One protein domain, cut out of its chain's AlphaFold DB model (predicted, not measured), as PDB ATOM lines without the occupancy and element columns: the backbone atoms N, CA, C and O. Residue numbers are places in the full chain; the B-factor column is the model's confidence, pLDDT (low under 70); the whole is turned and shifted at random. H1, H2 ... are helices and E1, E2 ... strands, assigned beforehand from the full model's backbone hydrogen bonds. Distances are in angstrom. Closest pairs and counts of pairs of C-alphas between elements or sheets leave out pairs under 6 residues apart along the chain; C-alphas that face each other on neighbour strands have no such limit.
ATOM      1  N   ARG A 105      -8.037  10.788 -10.629       89.94
ATOM      2  CA  ARG A 105      -6.992  11.591 -11.268       89.94
ATOM      3  C   ARG A 105      -5.968  12.014 -10.230       89.94
ATOM      4  O   ARG A 105      -6.345  12.412  -9.131       89.94
ATOM      5  N   ASP A 106      -4.705  11.963 -10.632       92.44
ATOM      6  CA  ASP A 106      -3.570  12.406  -9.831       92.44
ATOM      7  C   ASP A 106      -2.921  13.617 -10.496       92.44
ATOM      8  O   ASP A 106      -2.716  13.628 -11.713       92.44
ATOM      9  N   VAL A 107      -2.584  14.627  -9.700       92.75
ATOM     10  CA  VAL A 107      -1.931  15.855 -10.160       92.75
ATOM     11  C   VAL A 107      -0.832  16.231  -9.183       92.75
ATOM     12  O   VAL A 107      -1.063  16.283  -7.978       92.75
ATOM     13  N   ASP A 108       0.355  16.529  -9.702       94.12
ATOM     14  CA  ASP A 108       1.464  17.012  -8.886       94.12
ATOM     15  C   ASP A 108       1.410  18.545  -8.801       94.12
ATOM     16  O   ASP A 108       1.515  19.253  -9.806       94.12
ATOM     17  N   VAL A 109       1.237  19.065  -7.587       94.31
ATOM     18  CA  VAL A 109       1.078  20.493  -7.302       94.31
ATOM     19  C   VAL A 109       2.357  21.022  -6.652       94.31
ATOM     20  O   VAL A 109       2.733  20.538  -5.582       94.31
ATOM     21  N   PRO A 110       3.043  22.012  -7.248       95.44
ATOM     22  CA  PRO A 110       4.176  22.657  -6.598       95.44
ATOM     23  C   PRO A 110       3.668  23.569  -5.476       95.44
ATOM     24  O   PRO A 110       2.899  24.491  -5.750       95.44
ATOM     25  N   VAL A 111       4.113  23.341  -4.242       96.19
ATOM     26  CA  VAL A 111       3.807  24.153  -3.054       96.19
ATOM     27  C   VAL A 111       5.075  24.872  -2.606       96.19
ATOM     28  O   VAL A 111       6.101  24.233  -2.351       96.19
ATOM     29  N   TYR A 112       5.029  26.200  -2.531       96.19
ATOM     30  CA  TYR A 112       6.177  26.988  -2.089       96.19
ATOM     31  C   TYR A 112       6.293  27.005  -0.552       96.19
ATOM     32  O   TYR A 112       5.283  26.956   0.147       96.19
ATOM     33  N   PRO A 113       7.511  27.111   0.006       94.81
ATOM     34  CA  PRO A 113       7.722  27.318   1.436       94.81
ATOM     35  C   PRO A 113       6.853  28.443   2.020       94.81
ATOM     36  O   PRO A 113       6.871  29.572   1.533       94.81
ATOM     37  N   GLY A 114       6.090  28.122   3.069       94.06
ATOM     38  CA  GLY A 114       5.151  29.042   3.726       94.06
ATOM     39  C   GLY A 114       3.797  29.212   3.022       94.06
ATOM     40  O   GLY A 114       2.902  29.835   3.587       94.06
ATOM     41  N   GLU A 115       3.615  28.650   1.824       95.44
ATOM     42  CA  GLU A 115       2.327  28.589   1.127       95.44
ATOM     43  C   GLU A 115       1.477  27.444   1.701       95.44
ATOM     44  O   GLU A 115       1.980  26.356   2.000       95.44
ATOM     45  N   THR A 116       0.171  27.673   1.854       96.44
ATOM     46  CA  THR A 116      -0.763  26.600   2.212       96.44
ATOM     47  C   THR A 116      -1.103  25.762   0.986       96.44
ATOM     48  O   THR A 116      -1.078  26.242  -0.150       96.44
ATOM     49  N   ILE A 117      -1.479  24.503   1.199       96.44
ATOM     50  CA  ILE A 117      -1.844  23.598   0.098       96.44
ATOM     51  C   ILE A 117      -3.022  24.166  -0.712       96.44
ATOM     52  O   ILE A 117      -3.016  24.107  -1.941       96.44
ATOM     53  N   LEU A 118      -4.006  24.772  -0.039       95.75
ATOM     54  CA  LEU A 118      -5.131  25.429  -0.702       95.75
ATOM     55  C   LEU A 118      -4.676  26.587  -1.605       95.75
ATOM     56  O   LEU A 118      -5.137  26.684  -2.739       95.75
ATOM     57  N   ALA A 119      -3.760  27.441  -1.139       95.50
ATOM     58  CA  ALA A 119      -3.256  28.556  -1.942       95.50
ATOM     59  C   ALA A 119      -2.531  28.067  -3.211       95.50
ATOM     60  O   ALA A 119      -2.748  28.611  -4.296       95.50
ATOM     61  N   ALA A 120      -1.761  26.979  -3.104       94.75
ATOM     62  CA  ALA A 120      -1.110  26.357  -4.254       94.75
ATOM     63  C   ALA A 120      -2.120  25.792  -5.274       94.75
ATOM     64  O   ALA A 120      -1.938  25.959  -6.484       94.75
ATOM     65  N   LEU A 121      -3.212  25.177  -4.799       93.75
ATOM     66  CA  LEU A 121      -4.311  24.694  -5.645       93.75
ATOM     67  C   LEU A 121      -5.032  25.844  -6.363       93.75
ATOM     68  O   LEU A 121      -5.278  25.768  -7.565       93.75
ATOM     69  N   GLU A 122      -5.322  26.935  -5.656       92.81
ATOM     70  CA  GLU A 122      -5.966  28.126  -6.228       92.81
ATOM     71  C   GLU A 122      -5.095  28.798  -7.296       92.81
ATOM     72  O   GLU A 122      -5.591  29.221  -8.346       92.81
ATOM     73  N   ARG A 123      -3.779  28.850  -7.066       92.31
ATOM     74  CA  ARG A 123      -2.810  29.348  -8.045       92.31
ATOM     75  C   ARG A 123      -2.779  28.479  -9.298       92.31
ATOM     76  O   ARG A 123      -2.715  29.019 -10.404       92.31
ATOM     77  N   LEU A 124      -2.848  27.156  -9.144       90.38
ATOM     78  CA  LEU A 124      -2.900  26.232 -10.276       90.38
ATOM     79  C   LEU A 124      -4.188  26.424 -11.090       90.38
ATOM     80  O   LEU A 124      -4.114  26.561 -12.310       90.38
ATOM     81  N   ALA A 125      -5.337  26.535 -10.415       88.50
ATOM     82  CA  ALA A 125      -6.632  26.786 -11.049       88.50
ATOM     83  C   ALA A 125      -6.671  28.132 -11.801       88.50
ATOM     84  O   ALA A 125      -7.224  28.225 -12.895       88.50
ATOM     85  N   SER A 126      -6.030  29.169 -11.250       87.38
ATOM     86  CA  SER A 126      -5.986  30.510 -11.855       87.38
ATOM     87  C   SER A 126      -5.042  30.608 -13.053       87.38
ATOM     88  O   SER A 126      -5.224  31.460 -13.918       87.38
ATOM     89  N   SER A 127      -4.023  29.746 -13.117       83.88
ATOM     90  CA  SER A 127      -2.976  29.830 -14.142       83.88
ATOM     91  C   SER A 127      -3.455  29.401 -15.532       83.88
ATOM     92  O   SER A 127      -2.688  29.518 -16.484       83.88
ATOM     93  N   GLY A 128      -4.689  28.886 -15.671       70.44
ATOM     94  CA  GLY A 128      -5.264  28.476 -16.962       70.44
ATOM     95  C   GLY A 128      -4.404  27.464 -17.729       70.44
ATOM     96  O   GLY A 128      -4.556  27.308 -18.939       70.44
ATOM     97  N   GLY A 129      -3.457  26.825 -17.035       58.03
ATOM     98  CA  GLY A 129      -2.417  26.007 -17.630       58.03
ATOM     99  C   GLY A 129      -3.023  24.778 -18.286       58.03
ATOM    100  O   GLY A 129      -3.902  24.125 -17.729       58.03
ATOM    101  N   THR A 130      -2.507  24.443 -19.464       48.31
ATOM    102  CA  THR A 130      -2.898  23.339 -20.356       48.31
ATOM    103  C   THR A 130      -2.885  21.937 -19.730       48.31
ATOM    104  O   THR A 130      -3.247  20.969 -20.394       48.31
ATOM    105  N   SER A 131      -2.536  21.801 -18.450       56.41
ATOM    106  CA  SER A 131      -2.494  20.548 -17.692       56.41
ATOM    107  C   SER A 131      -3.858  20.084 -17.160       56.41
ATOM    108  O   SER A 131      -3.891  19.408 -16.142       56.41
ATOM    109  N   GLY A 132      -4.973  20.434 -17.820       57.16
ATOM    110  CA  GLY A 132      -6.280  19.743 -17.766       57.16
ATOM    111  C   GLY A 132      -6.991  19.575 -16.410       57.16
ATOM    112  O   GLY A 132      -8.120  19.088 -16.373       57.16
ATOM    113  N   ALA A 133      -6.370  19.969 -15.307       63.25
ATOM    114  CA  ALA A 133      -6.846  19.760 -13.954       63.25
ATOM    115  C   ALA A 133      -7.448  21.059 -13.424       63.25
ATOM    116  O   ALA A 133      -6.862  21.753 -12.596       63.25
ATOM    117  N   ASN A 134      -8.632  21.404 -13.927       72.38
ATOM    118  CA  ASN A 134      -9.455  22.429 -13.296       72.38
ATOM    119  C   ASN A 134     -10.108  21.799 -12.058       72.38
ATOM    120  O   ASN A 134     -11.250  21.352 -12.110       72.38
ATOM    121  N   ILE A 135      -9.323  21.638 -10.991       76.62
ATOM    122  CA  ILE A 135      -9.794  21.134  -9.703       76.62
ATOM    123  C   ILE A 135     -10.239  22.361  -8.913       76.62
ATOM    124  O   ILE A 135      -9.368  23.062  -8.400       76.62
ATOM    125  N   PRO A 136     -11.541  22.670  -8.803       79.44
ATOM    126  CA  PRO A 136     -11.984  23.658  -7.833       79.44
ATOM    127  C   PRO A 136     -11.726  23.067  -6.441       79.44
ATOM    128  O   PRO A 136     -12.362  22.070  -6.080       79.44
ATOM    129  N   PRO A 137     -10.773  23.599  -5.656       79.75
ATOM    130  CA  PRO A 137     -10.548  23.058  -4.330       79.75
ATOM    131  C   PRO A 137     -11.798  23.324  -3.480       79.75
ATOM    132  O   PRO A 137     -12.335  24.434  -3.518       79.75
ATOM    133  N   PRO A 138     -12.288  22.346  -2.705       81.75
ATOM    134  CA  PRO A 138     -13.400  22.595  -1.807       81.75
ATOM    135  C   PRO A 138     -12.902  23.484  -0.660       81.75
ATOM    136  O   PRO A 138     -12.050  23.082   0.128       81.75
ATOM    137  N   PHE A 139     -13.409  24.709  -0.546       84.81
ATOM    138  CA  PHE A 139     -13.108  25.586   0.583       84.81
ATOM    139  C   PHE A 139     -14.313  26.444   0.954       84.81
ATOM    140  O   PHE A 139     -15.187  26.702   0.133       84.81
ATOM    141  N   ASP A 140     -14.333  26.881   2.210       90.44
ATOM    142  CA  ASP A 140     -15.354  27.789   2.732       90.44
ATOM    143  C   ASP A 140     -14.685  28.847   3.627       90.44
ATOM    144  O   ASP A 140     -14.355  29.938   3.168       90.44
ATOM    145  N   CYS A 141     -14.309  28.494   4.866       92.56
ATOM    146  CA  CYS A 141     -13.811  29.490   5.829       92.56
ATOM    147  C   CYS A 141     -12.367  29.986   5.611       92.56
ATOM    148  O   CYS A 141     -12.011  31.040   6.134       92.56
ATOM    149  N   ARG A 142     -11.516  29.209   4.918       92.62
ATOM    150  CA  ARG A 142     -10.069  29.461   4.707       92.62
ATOM    151  C   ARG A 142      -9.233  29.739   5.974       92.62
ATOM    152  O   ARG A 142      -8.155  30.316   5.887       92.62
ATOM    153  N   ARG A 143      -9.728  29.358   7.154       91.12
ATOM    154  CA  ARG A 143      -9.087  29.618   8.458       91.12
ATOM    155  C   ARG A 143      -8.811  28.354   9.274       91.12
ATOM    156  O   ARG A 143      -8.360  28.455  10.401       91.12
ATOM    157  N   GLY A 144      -9.118  27.178   8.733       91.69
ATOM    158  CA  GLY A 144      -9.022  25.908   9.461       91.69
ATOM    159  C   GLY A 144     -10.227  25.591  10.356       91.69
ATOM    160  O   GLY A 144     -10.326  24.485  10.865       91.69
ATOM    161  N   ASN A 145     -11.205  26.493  10.478       92.44
ATOM    162  CA  ASN A 145     -12.345  26.321  11.391       92.44
ATOM    163  C   ASN A 145     -13.501  25.471  10.812       92.44
ATOM    164  O   ASN A 145     -14.534  25.312  11.460       92.44
ATOM    165  N   CYS A 146     -13.378  24.960   9.584       93.38
ATOM    166  CA  CYS A 146     -14.395  24.132   8.928       93.38
ATOM    167  C   CYS A 146     -13.760  22.910   8.254       93.38
ATOM    168  O   CYS A 146     -12.591  22.946   7.874       93.38
ATOM    169  N   LEU A 147     -14.553  21.867   8.009       95.06
ATOM    170  CA  LEU A 147     -14.077  20.599   7.439       95.06
ATOM    171  C   LEU A 147     -14.169  20.530   5.905       95.06
ATOM    172  O   LEU A 147     -13.820  19.514   5.316       95.06
ATOM    173  N   THR A 148     -14.635  21.589   5.237       95.19
ATOM    174  CA  THR A 148     -14.869  21.595   3.780       95.19
ATOM    175  C   THR A 148     -13.599  21.301   2.981       95.19
ATOM    176  O   THR A 148     -13.637  20.551   2.014       95.19
ATOM    177  N   CYS A 149     -12.462  21.840   3.426       95.31
ATOM    178  CA  CYS A 149     -11.165  21.706   2.754       95.31
ATOM    179  C   CYS A 149     -10.332  20.506   3.228       95.31
ATOM    180  O   CYS A 149      -9.106  20.494   3.066       95.31
ATOM    181  N   SER A 150     -10.974  19.523   3.864       96.06
ATOM    182  CA  SER A 150     -10.271  18.356   4.375       96.06
ATOM    183  C   SER A 150      -9.762  17.473   3.240       96.06
ATOM    184  O   SER A 150     -10.511  17.135   2.320       96.06
ATOM    185  N   ALA A 151      -8.519  17.040   3.369       96.38
ATOM    186  CA  ALA A 151      -7.917  15.993   2.563       96.38
ATOM    187  C   ALA A 151      -7.468  14.849   3.474       96.38
ATOM    188  O   ALA A 151      -7.316  15.039   4.679       96.38
ATOM    189  N   GLN A 152      -7.250  13.670   2.907       97.12
ATOM    190  CA  GLN A 152      -6.734  12.518   3.638       97.12
ATOM    191  C   GLN A 152      -5.352  12.137   3.118       97.12
ATOM    192  O   GLN A 152      -5.131  12.136   1.909       97.12
ATOM    193  N   HIS A 153      -4.427  11.786   4.005       97.50
ATOM    194  CA  HIS A 153      -3.163  11.183   3.602       97.50
ATOM    195  C   HIS A 153      -3.400   9.849   2.884       97.50
ATOM    196  O   HIS A 153      -4.173   9.010   3.346       97.50
ATOM    197  N   THR A 154      -2.703   9.631   1.769       96.19
ATOM    198  CA  THR A 154      -2.605   8.287   1.186       96.19
ATOM    199  C   THR A 154      -1.676   7.411   2.033       96.19
ATOM    200  O   THR A 154      -0.885   7.913   2.832       96.19
ATOM    201  N   SER A 155      -1.727   6.090   1.844       95.44
ATOM    202  CA  SER A 155      -0.869   5.135   2.567       95.44
ATOM    203  C   SER A 155       0.633   5.362   2.365       95.44
ATOM    204  O   SER A 155       1.431   4.950   3.198       95.44
ATOM    205  N   GLU A 156       1.018   6.006   1.265       95.69
ATOM    206  CA  GLU A 156       2.412   6.288   0.897       95.69
ATOM    207  C   GLU A 156       2.845   7.714   1.278       95.69
ATOM    208  O   GLU A 156       3.959   8.136   0.979       95.69
ATOM    209  N   SER A 157       1.958   8.483   1.912       97.12
ATOM    210  CA  SER A 157       2.167   9.897   2.198       97.12
ATOM    211  C   SER A 157       3.111  10.120   3.379       97.12
ATOM    212  O   SER A 157       2.910   9.582   4.469       97.12
ATOM    213  N   ALA A 158       4.107  10.986   3.201       97.00
ATOM    214  CA  ALA A 158       5.013  11.413   4.262       97.00
ATOM    215  C   ALA A 158       4.347  12.457   5.180       97.00
ATOM    216  O   ALA A 158       4.618  13.655   5.081       97.00
ATOM    217  N   ALA A 159       3.480  12.009   6.095       95.81
ATOM    218  CA  ALA A 159       2.727  12.889   7.001       95.81
ATOM    219  C   ALA A 159       3.611  13.792   7.885       95.81
ATOM    220  O   ALA A 159       3.204  14.889   8.250       95.81
ATOM    221  N   THR A 160       4.850  13.383   8.176       96.50
ATOM    222  CA  THR A 160       5.819  14.183   8.950       96.50
ATOM    223  C   THR A 160       6.266  15.467   8.252       96.50
ATOM    224  O   THR A 160       6.808  16.353   8.905       96.50
ATOM    225  N   ASN A 161       6.071  15.563   6.934       96.88
ATOM    226  CA  ASN A 161       6.463  16.716   6.120       96.88
ATOM    227  C   ASN A 161       5.326  17.734   5.954       96.88
ATOM    228  O   ASN A 161       5.409  18.624   5.104       96.88
ATOM    229  N   LEU A 162       4.258  17.586   6.735       95.94
ATOM    230  CA  LEU A 162       3.113  18.475   6.745       95.94
ATOM    231  C   LEU A 162       2.954  19.054   8.149       95.94
ATOM    232  O   LEU A 162       2.847  18.326   9.134       95.94
ATOM    233  N   ILE A 163       2.954  20.382   8.230       94.19
ATOM    234  CA  ILE A 163       2.703  21.113   9.468       94.19
ATOM    235  C   ILE A 163       1.312  21.713   9.361       94.19
ATOM    236  O   ILE A 163       1.069  22.583   8.520       94.19
ATOM    237  N   ASP A 164       0.407  21.251  10.220       90.00
ATOM    238  CA  ASP A 164      -0.878  21.908  10.412       90.00
ATOM    239  C   ASP A 164      -0.708  23.082  11.378       90.00
ATOM    240  O   ASP A 164      -0.015  22.986  12.395       90.00
ATOM    241  N   THR A 165      -1.313  24.216  11.045       84.00
ATOM    242  CA  THR A 165      -1.250  25.395  11.905       84.00
ATOM    243  C   THR A 165      -2.071  25.105  13.157       84.00
ATOM    244  O   THR A 165      -3.289  25.021  13.078       84.00
ATOM    245  N   THR A 166      -1.411  24.975  14.310       63.12
ATOM    246  CA  THR A 166      -1.981  24.553  15.608       63.12
ATOM    247  C   THR A 166      -3.107  25.432  16.176       63.12
ATOM    248  O   THR A 166      -3.633  25.112  17.237       63.12
ATOM    249  N   ASP A 167      -3.468  26.528  15.507       81.38
ATOM    250  CA  ASP A 167      -4.506  27.476  15.936       81.38
ATOM    251  C   ASP A 167      -5.643  27.584  14.909       81.38
ATOM    252  O   ASP A 167      -6.044  28.650  14.452       81.38
ATOM    253  N   ASN A 168      -6.140  26.428  14.484       79.38
ATOM    254  CA  ASN A 168      -7.208  26.270  13.502       79.38
ATOM    255  C   ASN A 168      -8.618  26.346  14.122       79.38
ATOM    256  O   ASN A 168      -9.583  25.912  13.501       79.38
ATOM    257  N   GLY A 169      -8.759  26.872  15.350       85.56
ATOM    258  CA  GLY A 169     -10.050  27.178  15.991       85.56
ATOM    259  C   GLY A 169     -11.015  25.994  16.164       85.56
ATOM    260  O   GLY A 169     -12.175  26.185  16.532       85.56
ATOM    261  N   LEU A 170     -10.561  24.773  15.882       90.81
ATOM    262  CA  LEU A 170     -11.342  23.556  16.015       90.81
ATOM    263  C   LEU A 170     -11.459  23.164  17.483       90.81
ATOM    264  O   LEU A 170     -10.537  23.345  18.278       90.81
ATOM    265  N   SER A 171     -12.581  22.539  17.841       91.25
ATOM    266  CA  SER A 171     -12.671  21.914  19.160       91.25
ATOM    267  C   SER A 171     -11.593  20.820  19.309       91.25
ATOM    268  O   SER A 171     -11.311  20.117  18.328       91.25
ATOM    269  N   PRO A 172     -11.036  20.601  20.517       90.38
ATOM    270  CA  PRO A 172      -9.982  19.604  20.738       90.38
ATOM    271  C   PRO A 172     -10.348  18.193  20.259       90.38
ATOM    272  O   PRO A 172      -9.501  17.468  19.746       90.38
ATOM    273  N   TYR A 173     -11.624  17.817  20.377       89.94
ATOM    274  CA  TYR A 173     -12.136  16.535  19.888       89.94
ATOM    275  C   TYR A 173     -12.026  16.403  18.362       89.94
ATOM    276  O   TYR A 173     -11.586  15.371  17.856       89.94
ATOM    277  N   VAL A 174     -12.401  17.453  17.623       92.94
ATOM    278  CA  VAL A 174     -12.357  17.458  16.153       92.94
ATOM    279  C   VAL A 174     -10.909  17.415  15.677       92.94
ATOM    280  O   VAL A 174     -10.577  16.587  14.838       92.94
ATOM    281  N   ALA A 175     -10.041  18.247  16.263       92.81
ATOM    282  CA  ALA A 175      -8.615  18.267  15.944       92.81
ATOM    283  C   ALA A 175      -7.959  16.896  16.188       92.81
ATOM    284  O   ALA A 175      -7.262  16.374  15.321       92.81
ATOM    285  N   LYS A 176      -8.262  16.262  17.331       92.19
ATOM    286  CA  LYS A 176      -7.805  14.903  17.644       92.19
ATOM    287  C   LYS A 176      -8.300  13.880  16.616       92.19
ATOM    288  O   LYS A 176      -7.503  13.095  16.116       92.19
ATOM    289  N   THR A 177      -9.585  13.923  16.264       93.25
ATOM    290  CA  THR A 177     -10.183  13.001  15.279       93.25
ATOM    291  C   THR A 177      -9.526  13.138  13.905       93.25
ATOM    292  O   THR A 177      -9.240  12.132  13.263       93.25
ATOM    293  N   ILE A 178      -9.262  14.372  13.463       94.69
ATOM    294  CA  ILE A 178      -8.560  14.660  12.204       94.69
ATOM    295  C   ILE A 178      -7.167  14.022  12.220       94.69
ATOM    296  O   ILE A 178      -6.841  13.253  11.313       94.69
ATOM    297  N   ALA A 179      -6.389  14.275  13.278       93.81
ATOM    298  CA  ALA A 179      -5.027  13.769  13.415       93.81
ATOM    299  C   ALA A 179      -4.968  12.231  13.473       93.81
ATOM    300  O   ALA A 179      -4.206  11.614  12.732       93.81
ATOM    301  N   GLU A 180      -5.801  11.592  14.300       94.50
ATOM    302  CA  GLU A 180      -5.821  10.129  14.470       94.50
ATOM    303  C   GLU A 180      -6.208   9.382  13.191       94.50
ATOM    304  O   GLU A 180      -5.779   8.253  12.961       94.50
ATOM    305  N   ARG A 181      -7.034  10.008  12.352       95.44
ATOM    306  CA  ARG A 181      -7.557   9.407  11.124       95.44
ATOM    307  C   ARG A 181      -6.726   9.761   9.882       95.44
ATOM    308  O   ARG A 181      -7.077   9.331   8.784       95.44
ATOM    309  N   GLY A 182      -5.647  10.530  10.048       96.25
ATOM    310  CA  GLY A 182      -4.768  10.943   8.954       96.25
ATOM    311  C   GLY A 182      -5.414  11.940   7.990       96.25
ATOM    312  O   GLY A 182      -5.113  11.919   6.796       96.25
ATOM    313  N   TYR A 183      -6.323  12.783   8.481       97.06
ATOM    314  CA  TYR A 183      -6.871  13.901   7.716       97.06
ATOM    315  C   TYR A 183      -6.058  15.171   7.960       97.06
ATOM    316  O   TYR A 183      -5.410  15.325   8.991       97.06
ATOM    317  N   VAL A 184      -6.128  16.099   7.010       96.44
ATOM    318  CA  VAL A 184      -5.497  17.421   7.075       96.44
ATOM    319  C   VAL A 184      -6.430  18.478   6.513       96.44
ATOM    320  O   VAL A 184      -7.254  18.191   5.643       96.44
ATOM    321  N   LEU A 185      -6.289  19.720   6.968       96.44
ATOM    322  CA  LEU A 185      -7.025  20.854   6.422       96.44
ATOM    323  C   LEU A 185      -6.131  21.645   5.470       96.44
ATOM    324  O   LEU A 185      -5.255  22.400   5.881       96.44
ATOM    325  N   THR A 186      -6.386  21.513   4.169       96.69
ATOM    326  CA  THR A 186      -5.535  22.110   3.122       96.69
ATOM    327  C   THR A 186      -5.390  23.632   3.231       96.69
ATOM    328  O   THR A 186      -4.381  24.179   2.789       96.69
ATOM    329  N   CYS A 187      -6.356  24.329   3.843       95.75
ATOM    330  CA  CYS A 187      -6.294  25.780   4.046       95.75
ATOM    331  C   CYS A 187      -5.400  26.242   5.208       95.75
ATOM    332  O   CYS A 187      -5.024  27.410   5.220       95.75
ATOM    333  N   SER A 188      -5.058  25.360   6.155       95.56
ATOM    334  CA  SER A 188      -4.220  25.662   7.329       95.56
ATOM    335  C   SER A 188      -2.932  24.839   7.386       95.56
ATOM    336  O   SER A 188      -2.140  25.006   8.310       95.56
ATOM    337  N   SER A 189      -2.707  23.957   6.414       96.25
ATOM    338  CA  SER A 189      -1.542  23.078   6.360       96.25
ATOM    339  C   SER A 189      -0.493  23.577   5.366       96.25
ATOM    340  O   SER A 189      -0.818  23.958   4.238       96.25
ATOM    341  N   THR A 190       0.772  23.532   5.785       96.94
ATOM    342  CA  THR A 190       1.957  23.885   4.985       96.94
ATOM    343  C   THR A 190       2.876  22.676   4.827       96.94
ATOM    344  O   THR A 190       2.849  21.754   5.646       96.94
ATOM    345  N   VAL A 191       3.679  22.660   3.762       97.06
ATOM    346  CA  VAL A 191       4.560  21.531   3.424       97.06
ATOM    347  C   VAL A 191       6.017  21.910   3.662       97.06
ATOM    348  O   VAL A 191       6.484  22.933   3.166       97.06
ATOM    349  N   THR A 192       6.738  21.072   4.405       96.69
ATOM    350  CA  THR A 192       8.150  21.283   4.769       96.69
ATOM    351  C   THR A 192       9.121  20.350   4.059       96.69
ATOM    352  O   THR A 192      10.333  20.503   4.204       96.69
ATOM    353  N   GLY A 193       8.618  19.359   3.323       95.94
ATOM    354  CA  GLY A 193       9.447  18.365   2.655       95.94
ATOM    355  C   GLY A 193       8.714  17.603   1.549       95.94
ATOM    356  O   GLY A 193       7.505  17.752   1.378       95.94
ATOM    357  N   PRO A 194       9.440  16.788   0.768       96.81
ATOM    358  CA  PRO A 194       8.876  16.028  -0.347       96.81
ATOM    359  C   PRO A 194       8.039  14.821   0.113       96.81
ATOM    360  O   PRO A 194       8.082  14.418   1.273       96.81
ATOM    361  N   GLY A 195       7.321  14.193  -0.825       96.69
ATOM    362  CA  GLY A 195       6.628  12.918  -0.590       96.69
ATOM    363  C   GLY A 195       5.255  13.044   0.076       96.69
ATOM    364  O   GLY A 195       4.732  12.059   0.592       96.69
ATOM    365  N   VAL A 196       4.664  14.238   0.086       98.06
ATOM    366  CA  VAL A 196       3.291  14.433   0.565       98.06
ATOM    367  C   VAL A 196       2.312  14.053  -0.547       98.06
ATOM    368  O   VAL A 196       2.348  14.615  -1.641       98.06
ATOM    369  N   SER A 197       1.421  13.117  -0.237       97.56
ATOM    370  CA  SER A 197       0.362  12.627  -1.124       97.56
ATOM    371  C   SER A 197      -0.993  12.703  -0.417       97.56
ATOM    372  O   SER A 197      -1.138  12.172   0.688       97.56
ATOM    373  N   LEU A 198      -1.977  13.371  -1.016       97.00
ATOM    374  CA  LEU A 198      -3.277  13.642  -0.399       97.00
ATOM    375  C   LEU A 198      -4.435  13.299  -1.336       97.00
ATOM    376  O   LEU A 198      -4.381  13.583  -2.528       97.00
ATOM    377  N   THR A 199      -5.518  12.781  -0.766       95.69
ATOM    378  CA  THR A 199      -6.793  12.548  -1.446       95.69
ATOM    379  C   THR A 199      -7.791  13.644  -1.071       95.69
ATOM    380  O   THR A 199      -8.131  13.801   0.104       95.69
ATOM    381  N   LEU A 200      -8.270  14.406  -2.056       94.69
ATOM    382  CA  LEU A 200      -9.337  15.400  -1.886       94.69
ATOM    383  C   LEU A 200     -10.728  14.749  -1.916       94.69
ATOM    384  O   LEU A 200     -10.896  13.623  -2.375       94.69
ATOM    385  N   GLY A 201     -11.742  15.480  -1.441       90.44
ATOM    386  CA  GLY A 201     -13.141  15.023  -1.444       90.44
ATOM    387  C   GLY A 201     -13.501  14.092  -0.281       90.44
ATOM    388  O   GLY A 201     -14.569  13.488  -0.265       90.44
ATOM    389  N   ALA A 202     -12.628  13.985   0.720       91.38
ATOM    390  CA  ALA A 202     -12.847  13.140   1.890       91.38
ATOM    391  C   ALA A 202     -13.648  13.846   3.013       91.38
ATOM    392  O   ALA A 202     -13.793  13.312   4.113       91.38
ATOM    393  N   ASN A 203     -14.201  15.033   2.742       93.50
ATOM    394  CA  ASN A 203     -14.938  15.848   3.710       93.50
ATOM    395  C   ASN A 203     -16.186  15.146   4.237       93.50
ATOM    396  O   ASN A 203     -16.390  15.133   5.445       93.50
ATOM    397  N   ASN A 204     -16.988  14.513   3.380       92.44
ATOM    398  CA  ASN A 204     -18.206  13.826   3.825       92.44
ATOM    399  C   ASN A 204     -17.896  12.684   4.807       92.44
ATOM    400  O   ASN A 204     -18.586  12.523   5.810       92.44
ATOM    401  N   GLN A 205     -16.813  11.942   4.562       94.19
ATOM    402  CA  GLN A 205     -16.358  10.878   5.462       94.19
ATOM    403  C   GLN A 205     -15.887  11.452   6.803       94.19
ATOM    404  O   GLN A 205     -16.247  10.936   7.858       94.19
ATOM    405  N   LEU A 206     -15.130  12.553   6.775       94.75
ATOM    406  CA  LEU A 206     -14.685  13.226   7.993       94.75
ATOM    407  C   LEU A 206     -15.860  13.807   8.795       94.75
ATOM    408  O   LEU A 206     -15.879  13.684  10.018       94.75
ATOM    409  N   TRP A 207     -16.857  14.395   8.127       94.19
ATOM    410  CA  TRP A 207     -18.100  14.851   8.755       94.19
ATOM    411  C   TRP A 207     -18.820  13.701   9.465       94.19
ATOM    412  O   TRP A 207     -19.211  13.849  10.625       94.19
ATOM    413  N   ASP A 208     -18.936  12.544   8.812       93.25
ATOM    414  CA  ASP A 208     -19.521  11.351   9.420       93.25
ATOM    415  C   ASP A 208     -18.716  10.901  10.652       93.25
ATOM    416  O   ASP A 208     -19.296  10.697  11.719       93.25
ATOM    417  N   TYR A 209     -17.385  10.838  10.577       92.19
ATOM    418  CA  TYR A 209     -16.568  10.463  11.738       92.19
ATOM    419  C   TYR A 209     -16.700  11.437  12.910       92.19
ATOM    420  O   TYR A 209     -16.827  11.010  14.058       92.19
ATOM    421  N   VAL A 210     -16.688  12.739  12.635       91.75
ATOM    422  CA  VAL A 210     -16.729  13.770  13.674       91.75
ATOM    423  C   VAL A 210     -18.103  13.838  14.337       91.75
ATOM    424  O   VAL A 210     -18.190  13.891  15.565       91.75
ATOM    425  N   TYR A 211     -19.178  13.848  13.549       87.00
ATOM    426  CA  TYR A 211     -20.515  14.143  14.066       87.00
ATOM    427  C   TYR A 211     -21.368  12.897  14.270       87.00
ATOM    428  O   TYR A 211     -22.037  12.808  15.298       87.00
ATOM    429  N   ARG A 212     -21.330  11.921  13.355       86.25
ATOM    430  CA  ARG A 212     -22.070  10.664  13.544       86.25
ATOM    431  C   ARG A 212     -21.384   9.793  14.590       86.25
ATOM    432  O   ARG A 212     -22.045   9.360  15.526       86.25
ATOM    433  N   GLY A 213     -20.058   9.663  14.521       79.81
ATOM    434  CA  GLY A 213     -19.289   8.885  15.500       79.81
ATOM    435  C   GLY A 213     -19.461   9.371  16.947       79.81
ATOM    436  O   GLY A 213     -19.474   8.571  17.878       79.81
ATOM    437  N   ARG A 214     -19.686  10.676  17.159       77.06
ATOM    438  CA  ARG A 214     -19.962  11.222  18.498       77.06
ATOM    439  C   ARG A 214     -21.281  10.710  19.085       77.06
ATOM    440  O   ARG A 214     -21.377  10.523  20.302       77.06
ATOM    441  N   LEU A 215     -22.287  10.499  18.239       79.06
ATOM    442  CA  LEU A 215     -23.594   9.984  18.652       79.06
ATOM    443  C   LEU A 215     -23.553   8.491  18.989       79.06
ATOM    444  O   LEU A 215     -24.359   8.041  19.792       79.06
ATOM    445  N   GLU A 216     -22.593   7.763  18.422       83.19
ATOM    446  CA  GLU A 216     -22.400   6.320  18.622       83.19
ATOM    447  C   GLU A 216     -21.550   5.989  19.862       83.19
ATOM    448  O   GLU A 216     -21.359   4.822  20.195       83.19
TER     449      GLU A 216
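Overview. This is residues 105 to 216 of the 258 residues of the protein "Hypothetical protein" of Amphiprora paludosa (UniProt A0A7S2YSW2). Short strands make a small core, the staggered sheet E4, E2, E6 with the two-stranded pair E3 and E5 beside it, and helices are set toward both ends of the long axis. H2 and H3 cross steeply at one end, E1 and H1 sit toward the other, and the long unnamed stretch 127 to 149 leads from H1 back to the core. The printed part has 112 residues, with three named helices and six named strands in the order E1 H1 E2 E3 H2 E4 E5 E6 H3; both sheets are antiparallel and the class is mixed, helices and strands. It is compact, with a radius of gyration of the C-alphas of 13.9 A, yet elongated in outline, spanning 47 by 26 by 24 A.

Arrangement. Start at E1, residues 105 to 111, which pairs with no named strand. Next comes H1, residues 117 to 126; the closest C-alphas of the two are those of Val 111 and Ala 120, 5.5 A apart. Look then at E2, residues 150 to 153, the inner strand between E4, residues 183 to 185, and E6, residues 196 to 199. E2 is antiparallel to E4 at 137 degrees, with N 151 and O 184 within hydrogen-bond range at 2.8 A, and antiparallel to E6 at 123 degrees, with N 199 and O 152 at 2.8 A. E1 and E6 are near each other, with 7 pairs of C-alphas within 10 A. E3, residues 162 to 164, is antiparallel to E5, residues 189 to 191, at 155 degrees, with N 163 and O 190 at 2.9 A. The closest C-alphas of H1 and E5 are those of Ile 117 and Thr 190, 6.2 A apart; H1 is not on the three-stranded sheet. H2, residues 172 to 180, only grazes that sheet with residues 175 to 178, and H3, residues 203 to 215, only grazes it with residues 203 to 207. H2 and H3 touch, H3 with residues 206 to 210 alone, closest at the C-alphas of Val 174 and Val 210, 6.2 A apart, at a steep tilt of 56 degrees, opposite ways. Every O i to N i+4 pair is within hydrogen-bond range in H1 and H2, and 6 of 9 are in H3.

Along the chain. Find C-alpha 105 at (-6.992, 11.591, -11.268); from there E1 runs 18.5 A to C-alpha 111. H1 is 14.4 A long, E2 10.1 A, E3 6.4 A, H2 12.1 A, E4 7.1 A, E5 6.9 A and E6 10.5 A. H3 runs 18.2 A from C-alpha 203 at (-14.938, 15.848, 3.710) to C-alpha 215 at (-23.594, 9.984, 18.652).

Size, cuts and confidence. The two C-alphas farthest apart, those of Thr 130 and Glu 216, are 46.8 A apart. The printed part has no cut, and the long link is H1 to E2, with 23 residues. Confidence is under 70 at residues 129 to 133 and residue 166; the mean pLDDT of the printed part is 90.2.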